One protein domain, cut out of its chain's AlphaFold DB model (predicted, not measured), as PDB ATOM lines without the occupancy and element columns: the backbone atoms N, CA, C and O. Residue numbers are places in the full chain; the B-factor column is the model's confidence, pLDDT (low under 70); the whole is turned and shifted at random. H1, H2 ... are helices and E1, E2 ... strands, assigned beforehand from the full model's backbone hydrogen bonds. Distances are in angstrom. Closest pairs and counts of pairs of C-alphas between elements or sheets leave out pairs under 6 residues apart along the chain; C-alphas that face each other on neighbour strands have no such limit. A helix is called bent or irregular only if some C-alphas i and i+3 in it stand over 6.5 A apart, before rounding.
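AT A GLANCE: This is residues 3 to 64 of the 158 residues of the protein "LTA synthase family protein" of Turicibacter sanguinis (UniProt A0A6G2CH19). A helical hairpin, H2 and H3 side by side, is joined by H1, which packs on H2 at about a right angle to it, and by the short H4, which packs on the later part of H3. At the end of the long axis away from H4, the first printed residues fold back on the short strand E1 as a small turn. The 62 printed residues hold one named strand and four named helices, in the order E1, H1, H2, H3, H4, and the class is mostly helix. The whole is only just compact, close to loose, with a radius of gyration of the C-alphas of 12.4 A, and it is elongated, spanning 38 by 25 by 17 A.

HOW THE PARTS SIT: E1, residues 7 to 9, pairs with no named strand, but residues 3 to 4 pair antiparallel with its residues 7 to 8. A tight link of one residue leads to H1, residues 11 to 21, and the two meet only through their link. H1 touches H2, residues 28 to 36, and their lines stand about perpendicular, at 90 degrees; the closest C-alphas, of Thr 16 and Asn 30, are 5.1 A apart. H2 forms a helical hairpin with H3, residues 42 to 54. They touch at a shallow tilt of 14 degrees, opposite ways, and their closest C-alphas, of Glu 36 and Tyr 42, are 5.0 A apart. With residues 49 to 53 alone, H3 touches H4, residues 59 to 63; the closest C-alphas, of Leu 53 and Ala 61, are 6.8 A apart. H2 and H4 are close but not clearly touching, with the C-alphas of Ile 28 and Leu 60 closest at 7.5 A. H1 is apart from H3 and from H4. In H2 and H3 every O i to N i+4 pair is within hydrogen-bond range; in H1 5 of 7 are, and in H4 0 of 1, beside 2 of 2 O i to N i+3 pairs.

IN THESE COORDINATES: E1 begins at C-alpha 7, (-2.383, 85.587, -7.045), and is 6.2 A long from first to last C-alpha. H1 is 15.9 A long and only just irregular: C-alphas 12 and 15 are 6.9 A apart, and its line is a rough one. H2 is 11.9 A long. H3, the longest helix with 13 residues, runs 18.3 A from C-alpha 42 at (7.939, 78.166, 6.390). H4 is 7.1 A long and ends at C-alpha 63, (9.970, 58.672, 3.420).

THE WHOLE: The two C-alphas farthest apart are those of Asp 6 and Lys 57, at 38.4 A. The printed part has no cut. The links from E1 to H1, H2 to H3 and H3 to H4 are tight, and that from H1 to H2 is short. The mean pLDDT of the printed part is 85.8, and residues 62 to 64 are under 70.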
ATOM      1  N   THR A   3       2.189  85.290 -11.840       79.56
ATOM      2  CA  THR A   3       0.754  85.399 -11.539       79.56
ATOM      3  C   THR A   3       0.075  84.097 -11.932       79.56
ATOM      4  O   THR A   3       0.220  83.655 -13.069       79.56
ATOM      5  N   PHE A   4      -0.641  83.480 -10.997       78.75
ATOM      6  CA  PHE A   4      -1.426  82.267 -11.218       78.75
ATOM      7  C   PHE A   4      -2.744  82.422 -10.462       78.75
ATOM      8  O   PHE A   4      -2.726  82.740  -9.276       78.75
ATOM      9  N   HIS A   5      -3.877  82.272 -11.158       80.62
ATOM     10  CA  HIS A   5      -5.221  82.508 -10.600       80.62
ATOM     11  C   HIS A   5      -5.331  83.855  -9.848       80.62
ATOM     12  O   HIS A   5      -5.771  83.908  -8.703       80.62
ATOM     13  N   ASP A   6      -4.858  84.940 -10.474       80.81
ATOM     14  CA  ASP A   6      -4.842  86.309  -9.925       80.81
ATOM     15  C   ASP A   6      -4.063  86.500  -8.608       80.81
ATOM     16  O   ASP A   6      -4.091  87.574  -8.004       80.81
ATOM     17  N   GLN A   7      -3.293  85.494  -8.180       79.88
ATOM     18  CA  GLN A   7      -2.383  85.587  -7.045       79.88
ATOM     19  C   GLN A   7      -0.950  85.799  -7.522       79.88
ATOM     20  O   GLN A   7      -0.495  85.173  -8.481       79.88
ATOM     21  N   LYS A   8      -0.216  86.669  -6.825       87.19
ATOM     22  CA  LYS A   8       1.232  86.802  -7.005       87.19
ATOM     23  C   LYS A   8       1.940  85.730  -6.195       87.19
ATOM     24  O   LYS A   8       1.755  85.650  -4.983       87.19
ATOM     25  N   LEU A   9       2.784  84.953  -6.859       87.06
ATOM     26  CA  LEU A   9       3.571  83.890  -6.243       87.06
ATOM     27  C   LEU A   9       5.051  83.975  -6.632       87.06
ATOM     28  O   LEU A   9       5.408  84.338  -7.763       87.06
ATOM     29  N   PRO A  10       5.949  83.611  -5.705       86.06
ATOM     30  CA  PRO A  10       7.345  83.390  -6.021       86.06
ATOM     31  C   PRO A  10       7.519  82.132  -6.885       86.06
ATOM     32  O   PRO A  10       6.744  81.181  -6.809       86.06
ATOM     33  N   ALA A  11       8.596  82.111  -7.675       87.75
ATOM     34  CA  ALA A  11       8.905  81.033  -8.619       87.75
ATOM     35  C   ALA A  11       8.882  79.637  -7.978       87.75
ATOM     36  O   ALA A  11       8.382  78.687  -8.568       87.75
ATOM     37  N   TYR A  12       9.393  79.530  -6.750       86.19
ATOM     38  CA  TYR A  12       9.512  78.260  -6.041       86.19
ATOM     39  C   TYR A  12       8.163  77.680  -5.583       86.19
ATOM     40  O   TYR A  12       8.101  76.491  -5.311       86.19
ATOM     41  N   GLN A  13       7.087  78.476  -5.519       89.19
ATOM     42  CA  GLN A  13       5.738  77.978  -5.198       89.19
ATOM     43  C   GLN A  13       4.939  77.576  -6.442       89.19
ATOM     44  O   GLN A  13       3.986  76.812  -6.333       89.19
ATOM     45  N   LEU A  14       5.333  78.055  -7.628       89.38
ATOM     46  CA  LEU A  14       4.561  77.899  -8.863       89.38
ATOM     47  C   LEU A  14       4.269  76.434  -9.208       89.38
ATOM     48  O   LEU A  14       3.148  76.103  -9.578       89.38
ATOM     49  N   ALA A  15       5.262  75.553  -9.070       89.12
ATOM     50  CA  ALA A  15       5.094  74.138  -9.392       89.12
ATOM     51  C   ALA A  15       4.024  73.468  -8.513       89.12
ATOM     52  O   ALA A  15       3.222  72.689  -9.019       89.12
ATOM     53  N   THR A  16       3.983  73.797  -7.219       91.19
ATOM     54  CA  THR A  16       2.969  73.282  -6.288       91.19
ATOM     55  C   THR A  16       1.574  73.772  -6.659       91.19
ATOM     56  O   THR A  16       0.660  72.961  -6.766       91.19
ATOM     57  N   GLU A  17       1.423  75.065  -6.956       90.75
ATOM     58  CA  GLU A  17       0.134  75.634  -7.376       90.75
ATOM     59  C   GLU A  17      -0.394  74.985  -8.666       90.75
ATOM     60  O   GLU A  17      -1.575  74.649  -8.754       90.75
ATOM     61  N   ILE A  18       0.481  74.738  -9.649       90.00
ATOM     62  CA  ILE A  18       0.106  74.064 -10.900       90.00
ATOM     63  C   ILE A  18      -0.360  72.631 -10.631       90.00
ATOM     64  O   ILE A  18      -1.417  72.241 -11.121       90.00
ATOM     65  N   LEU A  19       0.410  71.847  -9.866       90.56
ATOM     66  CA  LEU A  19       0.077  70.449  -9.572       90.56
ATOM     67  C   LEU A  19      -1.248  70.329  -8.813       90.56
ATOM     68  O   LEU A  19      -2.083  69.497  -9.174       90.56
ATOM     69  N   ASN A  20      -1.476  71.215  -7.842       89.62
ATOM     70  CA  ASN A  20      -2.732  71.287  -7.102       89.62
ATOM     71  C   ASN A  20      -3.910  71.638  -8.019       89.62
ATOM     72  O   ASN A  20      -4.960  71.000  -7.933       89.62
ATOM     73  N   ALA A  21      -3.734  72.591  -8.941       90.00
ATOM     74  CA  ALA A  21      -4.781  72.982  -9.885       90.00
ATOM     75  C   ALA A  21      -5.204  71.841 -10.829       90.00
ATOM     76  O   ALA A  21      -6.373  71.768 -11.208       90.00
ATOM     77  N   VAL A  22      -4.286  70.934 -11.183       91.62
ATOM     78  CA  VAL A  22      -4.585  69.756 -12.021       91.62
ATOM     79  C   VAL A  22      -4.875  68.482 -11.215       91.62
ATOM     80  O   VAL A  22      -5.019  67.407 -11.796       91.62
ATOM     81  N   GLY A  23      -4.974  68.576  -9.884       87.88
ATOM     82  CA  GLY A  23      -5.294  67.446  -9.004       87.88
ATOM     83  C   GLY A  23      -4.198  66.378  -8.902       87.88
ATOM     84  O   GLY A  23      -4.482  65.242  -8.518       87.88
ATOM     85  N   ILE A  24      -2.951  66.713  -9.247       87.06
ATOM     86  CA  ILE A  24      -1.807  65.803  -9.140       87.06
ATOM     87  C   ILE A  24      -1.165  65.967  -7.765       87.06
ATOM     88  O   ILE A  24      -0.758  67.058  -7.374       87.06
ATOM     89  N   ARG A  25      -1.006  64.854  -7.044       81.44
ATOM     90  CA  ARG A  25      -0.247  64.837  -5.790       81.44
ATOM     91  C   ARG A  25       1.244  65.001  -6.089       81.44
ATOM     92  O   ARG A  25       1.835  64.133  -6.727       81.44
ATOM     93  N   GLY A  26       1.830  66.102  -5.627       82.19
ATOM     94  CA  GLY A  26       3.253  66.389  -5.800       82.19
ATOM     95  C   GLY A  26       4.178  65.558  -4.903       82.19
ATOM     96  O   GLY A  26       3.741  64.730  -4.102       82.19
ATOM     97  N   GLY A  27       5.483  65.793  -5.056       84.31
ATOM     98  CA  GLY A  27       6.521  65.164  -4.240       84.31
ATOM     99  C   GLY A  27       6.704  65.848  -2.882       84.31
ATOM    100  O   GLY A  27       5.934  66.726  -2.493       84.31
ATOM    101  N   ILE A  28       7.770  65.483  -2.166       85.38
ATOM    102  CA  ILE A  28       8.018  65.988  -0.808       85.38
ATOM    103  C   ILE A  28       8.107  67.514  -0.722       85.38
ATOM    104  O   ILE A  28       7.562  68.111   0.200       85.38
ATOM    105  N   MET A  29       8.730  68.160  -1.709       89.06
ATOM    106  CA  MET A  29       8.838  69.619  -1.735       89.06
ATOM    107  C   MET A  29       7.474  70.283  -1.897       89.06
ATOM    108  O   MET A  29       7.206  71.294  -1.255       89.06
ATOM    109  N   ASN A  30       6.587  69.696  -2.700       90.12
ATOM    110  CA  ASN A  30       5.225  70.192  -2.863       90.12
ATOM    111  C   ASN A  30       4.427  70.028  -1.569       90.12
ATOM    112  O   ASN A  30       3.801  70.984  -1.135       90.12
ATOM    113  N   ALA A  31       4.551  68.877  -0.900       87.81
ATOM    114  CA  ALA A  31       3.912  68.644   0.393       87.81
ATOM    115  C   ALA A  31       4.381  69.640   1.468       87.81
ATOM    116  O   ALA A  31       3.564  70.146   2.229       87.81
ATOM    117  N   ILE A  32       5.676  69.967   1.512       89.06
ATOM    118  CA  ILE A  32       6.208  70.994   2.423       89.06
ATOM    119  C   ILE A  32       5.634  72.366   2.073       89.06
ATOM    120  O   ILE A  32       5.219  73.099   2.965       89.06
ATOM    121  N   HIS A  33       5.569  72.715   0.785       91.62
ATOM    122  CA  HIS A  33       4.909  73.945   0.361       91.62
ATOM    123  C   HIS A  33       3.442  73.986   0.803       91.62
ATOM    124  O   HIS A  33       3.025  75.003   1.336       91.62
ATOM    125  N   ASP A  34       2.681  72.907   0.644       89.06
ATOM    126  CA  ASP A  34       1.262  72.874   1.018       89.06
ATOM    127  C   ASP A  34       1.037  72.958   2.534       89.06
ATOM    128  O   ASP A  34       0.120  73.646   2.979       89.06
ATOM    129  N   LEU A  35       1.867  72.275   3.329       87.69
ATOM    130  CA  LEU A  35       1.716  72.196   4.786       87.69
ATOM    131  C   LEU A  35       2.236  73.441   5.508       87.69
ATOM    132  O   LEU A  35       1.624  73.893   6.473       87.69
ATOM    133  N   GLU A  36       3.360  73.987   5.048       88.94
ATOM    134  CA  GLU A  36       4.064  75.058   5.753       88.94
ATOM    135  C   GLU A  36       3.781  76.448   5.165       88.94
ATOM    136  O   GLU A  36       4.154  77.461   5.758       88.94
ATOM    137  N   LYS A  37       3.120  76.569   4.004       85.00
ATOM    138  CA  LYS A  37       2.806  77.891   3.439       85.00
ATOM    139  C   LYS A  37       1.937  78.690   4.413       85.00
ATOM    140  O   LYS A  37       0.816  78.319   4.739       85.00
ATOM    141  N   GLY A  38       2.458  79.843   4.831       83.88
ATOM    142  CA  GLY A  38       1.794  80.742   5.777       83.88
ATOM    143  C   GLY A  38       2.147  80.494   7.246       83.88
ATOM    144  O   GLY A  38       1.727  81.282   8.093       83.88
ATOM    145  N   THR A  39       2.944  79.468   7.563       91.25
ATOM    146  CA  THR A  39       3.486  79.280   8.913       91.25
ATOM    147  C   THR A  39       4.661  80.226   9.159       91.25
ATOM    148  O   THR A  39       5.332  80.699   8.237       91.25
ATOM    149  N   PHE A  40       4.937  80.507  10.434       92.44
ATOM    150  CA  PHE A  40       6.098  81.310  10.826       92.44
ATOM    151  C   PHE A  40       7.429  80.637  10.438       92.44
ATOM    152  O   PHE A  40       8.401  81.325  10.126       92.44
ATOM    153  N   HIS A  41       7.466  79.301  10.416       90.12
ATOM    154  CA  HIS A  41       8.666  78.502  10.156       90.12
ATOM    155  C   HIS A  41       8.852  78.116   8.685       90.12
ATOM    156  O   HIS A  41       9.875  77.537   8.324       90.12
ATOM    157  N   TYR A  42       7.940  78.528   7.803       91.00
ATOM    158  CA  TYR A  42       7.939  78.166   6.390       91.00
ATOM    159  C   TYR A  42       9.317  78.221   5.712       91.00
ATOM    160  O   TYR A  42       9.771  77.256   5.102       91.00
ATOM    161  N   GLN A  43      10.011  79.356   5.828       90.62
ATOM    162  CA  GLN A  43      11.301  79.557   5.163       90.62
ATOM    163  C   GLN A  43      12.431  78.738   5.803       90.62
ATOM    164  O   GLN A  43      13.340  78.298   5.096       90.62
ATOM    165  N   SER A  44      12.401  78.533   7.126       92.12
ATOM    166  CA  SER A  44      13.413  77.720   7.810       92.12
ATOM    167  C   SER A  44      13.255  76.243   7.476       92.12
ATOM    168  O   SER A  44      14.250  75.581   7.181       92.12
ATOM    169  N   ASP A  45      12.019  75.757   7.442       90.19
ATOM    170  CA  ASP A  45      11.718  74.344   7.225       90.19
ATOM    171  C   ASP A  45      11.940  73.970   5.761       90.19
ATOM    172  O   ASP A  45      12.566  72.951   5.461       90.19
ATOM    173  N   LEU A  46      11.569  74.869   4.842       91.38
ATOM    174  CA  LEU A  46      11.894  74.742   3.426       91.38
ATOM    175  C   LEU A  46      13.410  74.664   3.198       91.38
ATOM    176  O   LEU A  46      13.887  73.803   2.457       91.38
ATOM    177  N   LYS A  47      14.183  75.538   3.852       91.38
ATOM    178  CA  LYS A  47      15.646  75.548   3.740       91.38
ATOM    179  C   LYS A  47      16.266  74.274   4.313       91.38
ATOM    180  O   LYS A  47      17.198  73.739   3.716       91.38
ATOM    181  N   LEU A  48      15.770  73.793   5.452       91.06
ATOM    182  CA  LEU A  48      16.261  72.566   6.077       91.06
ATOM    183  C   LEU A  48      15.983  71.346   5.192       91.06
ATOM    184  O   LEU A  48      16.869  70.514   5.005       91.06
ATOM    185  N   ALA A  49      14.795  71.276   4.595       89.50
ATOM    186  CA  ALA A  49      14.431  70.198   3.688       89.50
ATOM    187  C   ALA A  49      15.272  70.197   2.406       89.50
ATOM    188  O   ALA A  49      15.799  69.159   2.011       89.50
ATOM    189  N   GLN A  50      15.464  71.365   1.786       89.12
ATOM    190  CA  GLN A  50      16.352  71.508   0.628       89.12
ATOM    191  C   GLN A  50      17.793  71.124   0.973       89.12
ATOM    192  O   GLN A  50      18.463  70.459   0.184       89.12
ATOM    193  N   TYR A  51      18.263  71.509   2.163       89.69
ATOM    194  CA  TYR A  51      19.586  71.126   2.637       89.69
ATOM    195  C   TYR A  51      19.707  69.608   2.796       89.69
ATOM    196  O   TYR A  51      20.672  69.035   2.297       89.69
ATOM    197  N   ASP A  52      18.732  68.944   3.427       87.31
ATOM    198  CA  ASP A  52      18.755  67.486   3.600       87.31
ATOM    199  C   ASP A  52      18.747  66.730   2.264       87.31
ATOM    200  O   ASP A  52      19.468  65.744   2.119       87.31
ATOM    201  N   LEU A  53      17.991  67.228   1.279       83.88
ATOM    202  CA  LEU A  53      17.883  66.623  -0.050       83.88
ATOM    203  C   LEU A  53      19.156  66.771  -0.896       83.88
ATOM    204  O   LEU A  53      19.504  65.842  -1.619       83.88
ATOM    205  N   ILE A  54      19.839  67.921  -0.834       83.88
ATOM    206  CA  ILE A  54      20.988  68.212  -1.714       83.88
ATOM    207  C   ILE A  54      22.322  67.841  -1.052       83.88
ATOM    208  O   ILE A  54      23.225  67.340  -1.719       83.88
ATOM    209  N   TYR A  55      22.459  68.100   0.249       80.81
ATOM    210  CA  TYR A  55      23.740  68.005   0.961       80.81
ATOM    211  C   TYR A  55      23.695  67.154   2.231       80.81
ATOM    212  O   TYR A  55      24.749  66.793   2.754       80.81
ATOM    213  N   GLY A  56      22.507  66.887   2.772       80.50
ATOM    214  CA  GLY A  56      22.351  66.195   4.043       80.50
ATOM    215  C   GLY A  56      22.306  64.681   3.913       80.50
ATOM    216  O   GLY A  56      22.955  64.071   3.065       80.50
ATOM    217  N   LYS A  57      21.560  64.056   4.824       84.44
ATOM    218  CA  LYS A  57      21.507  62.594   4.961       84.44
ATOM    219  C   LYS A  57      20.372  61.976   4.148       84.44
ATOM    220  O   LYS A  57      20.178  60.767   4.236       84.44
ATOM    221  N   GLN A  58      19.634  62.789   3.388       80.94
ATOM    222  CA  GLN A  58      18.500  62.369   2.568       80.94
ATOM    223  C   GLN A  58      17.434  61.612   3.381       80.94
ATOM    224  O   GLN A  58      16.777  60.697   2.879       80.94
ATOM    225  N   LEU A  59      17.236  62.000   4.647       81.00
ATOM    226  CA  LEU A  59      16.218  61.410   5.521       81.00
ATOM    227  C   LEU A  59      14.833  61.560   4.894       81.00
ATOM    228  O   LEU A  59      14.046  60.617   4.863       81.00
ATOM    229  N   LEU A  60      14.576  62.728   4.313       79.62
ATOM    230  CA  LEU A  60      13.339  63.062   3.619       79.62
ATOM    231  C   LEU A  60      13.110  62.223   2.352       79.62
ATOM    232  O   LEU A  60      11.976  61.841   2.060       79.62
ATOM    233  N   ALA A  61      14.177  61.864   1.634       71.69
ATOM    234  CA  ALA A  61      14.083  61.041   0.430       71.69
ATOM    235  C   ALA A  61      13.673  59.589   0.731       71.69
ATOM    236  O   ALA A  61      13.117  58.921  -0.133       71.69
ATOM    237  N   SER A  62      13.936  59.095   1.946       68.50
ATOM    238  CA  SER A  62      13.565  57.735   2.363       68.50
ATOM    239  C   SER A  62      12.072  57.567   2.681       68.50
ATOM    240  O   SER A  62      11.551  56.456   2.638       68.50
ATOM    241  N   VAL A  63      11.382  58.669   2.997       68.62
ATOM    242  CA  VAL A  63       9.970  58.672   3.420       68.62
ATOM    243  C   VAL A  63       9.022  58.713   2.221       68.62
ATOM    244  O   VAL A  63       7.892  58.233   2.297       68.62
ATOM    245  N   PHE A  64       9.479  59.269   1.102       64.62
ATOM    246  CA  PHE A  64       8.718  59.299  -0.138       64.62
ATOM    247  C   PHE A  64       9.098  58.108  -1.017       64.62
ATOM    248  O   PHE A  64      10.250  57.676  -0.989       64.62
TER     249      PHE A  64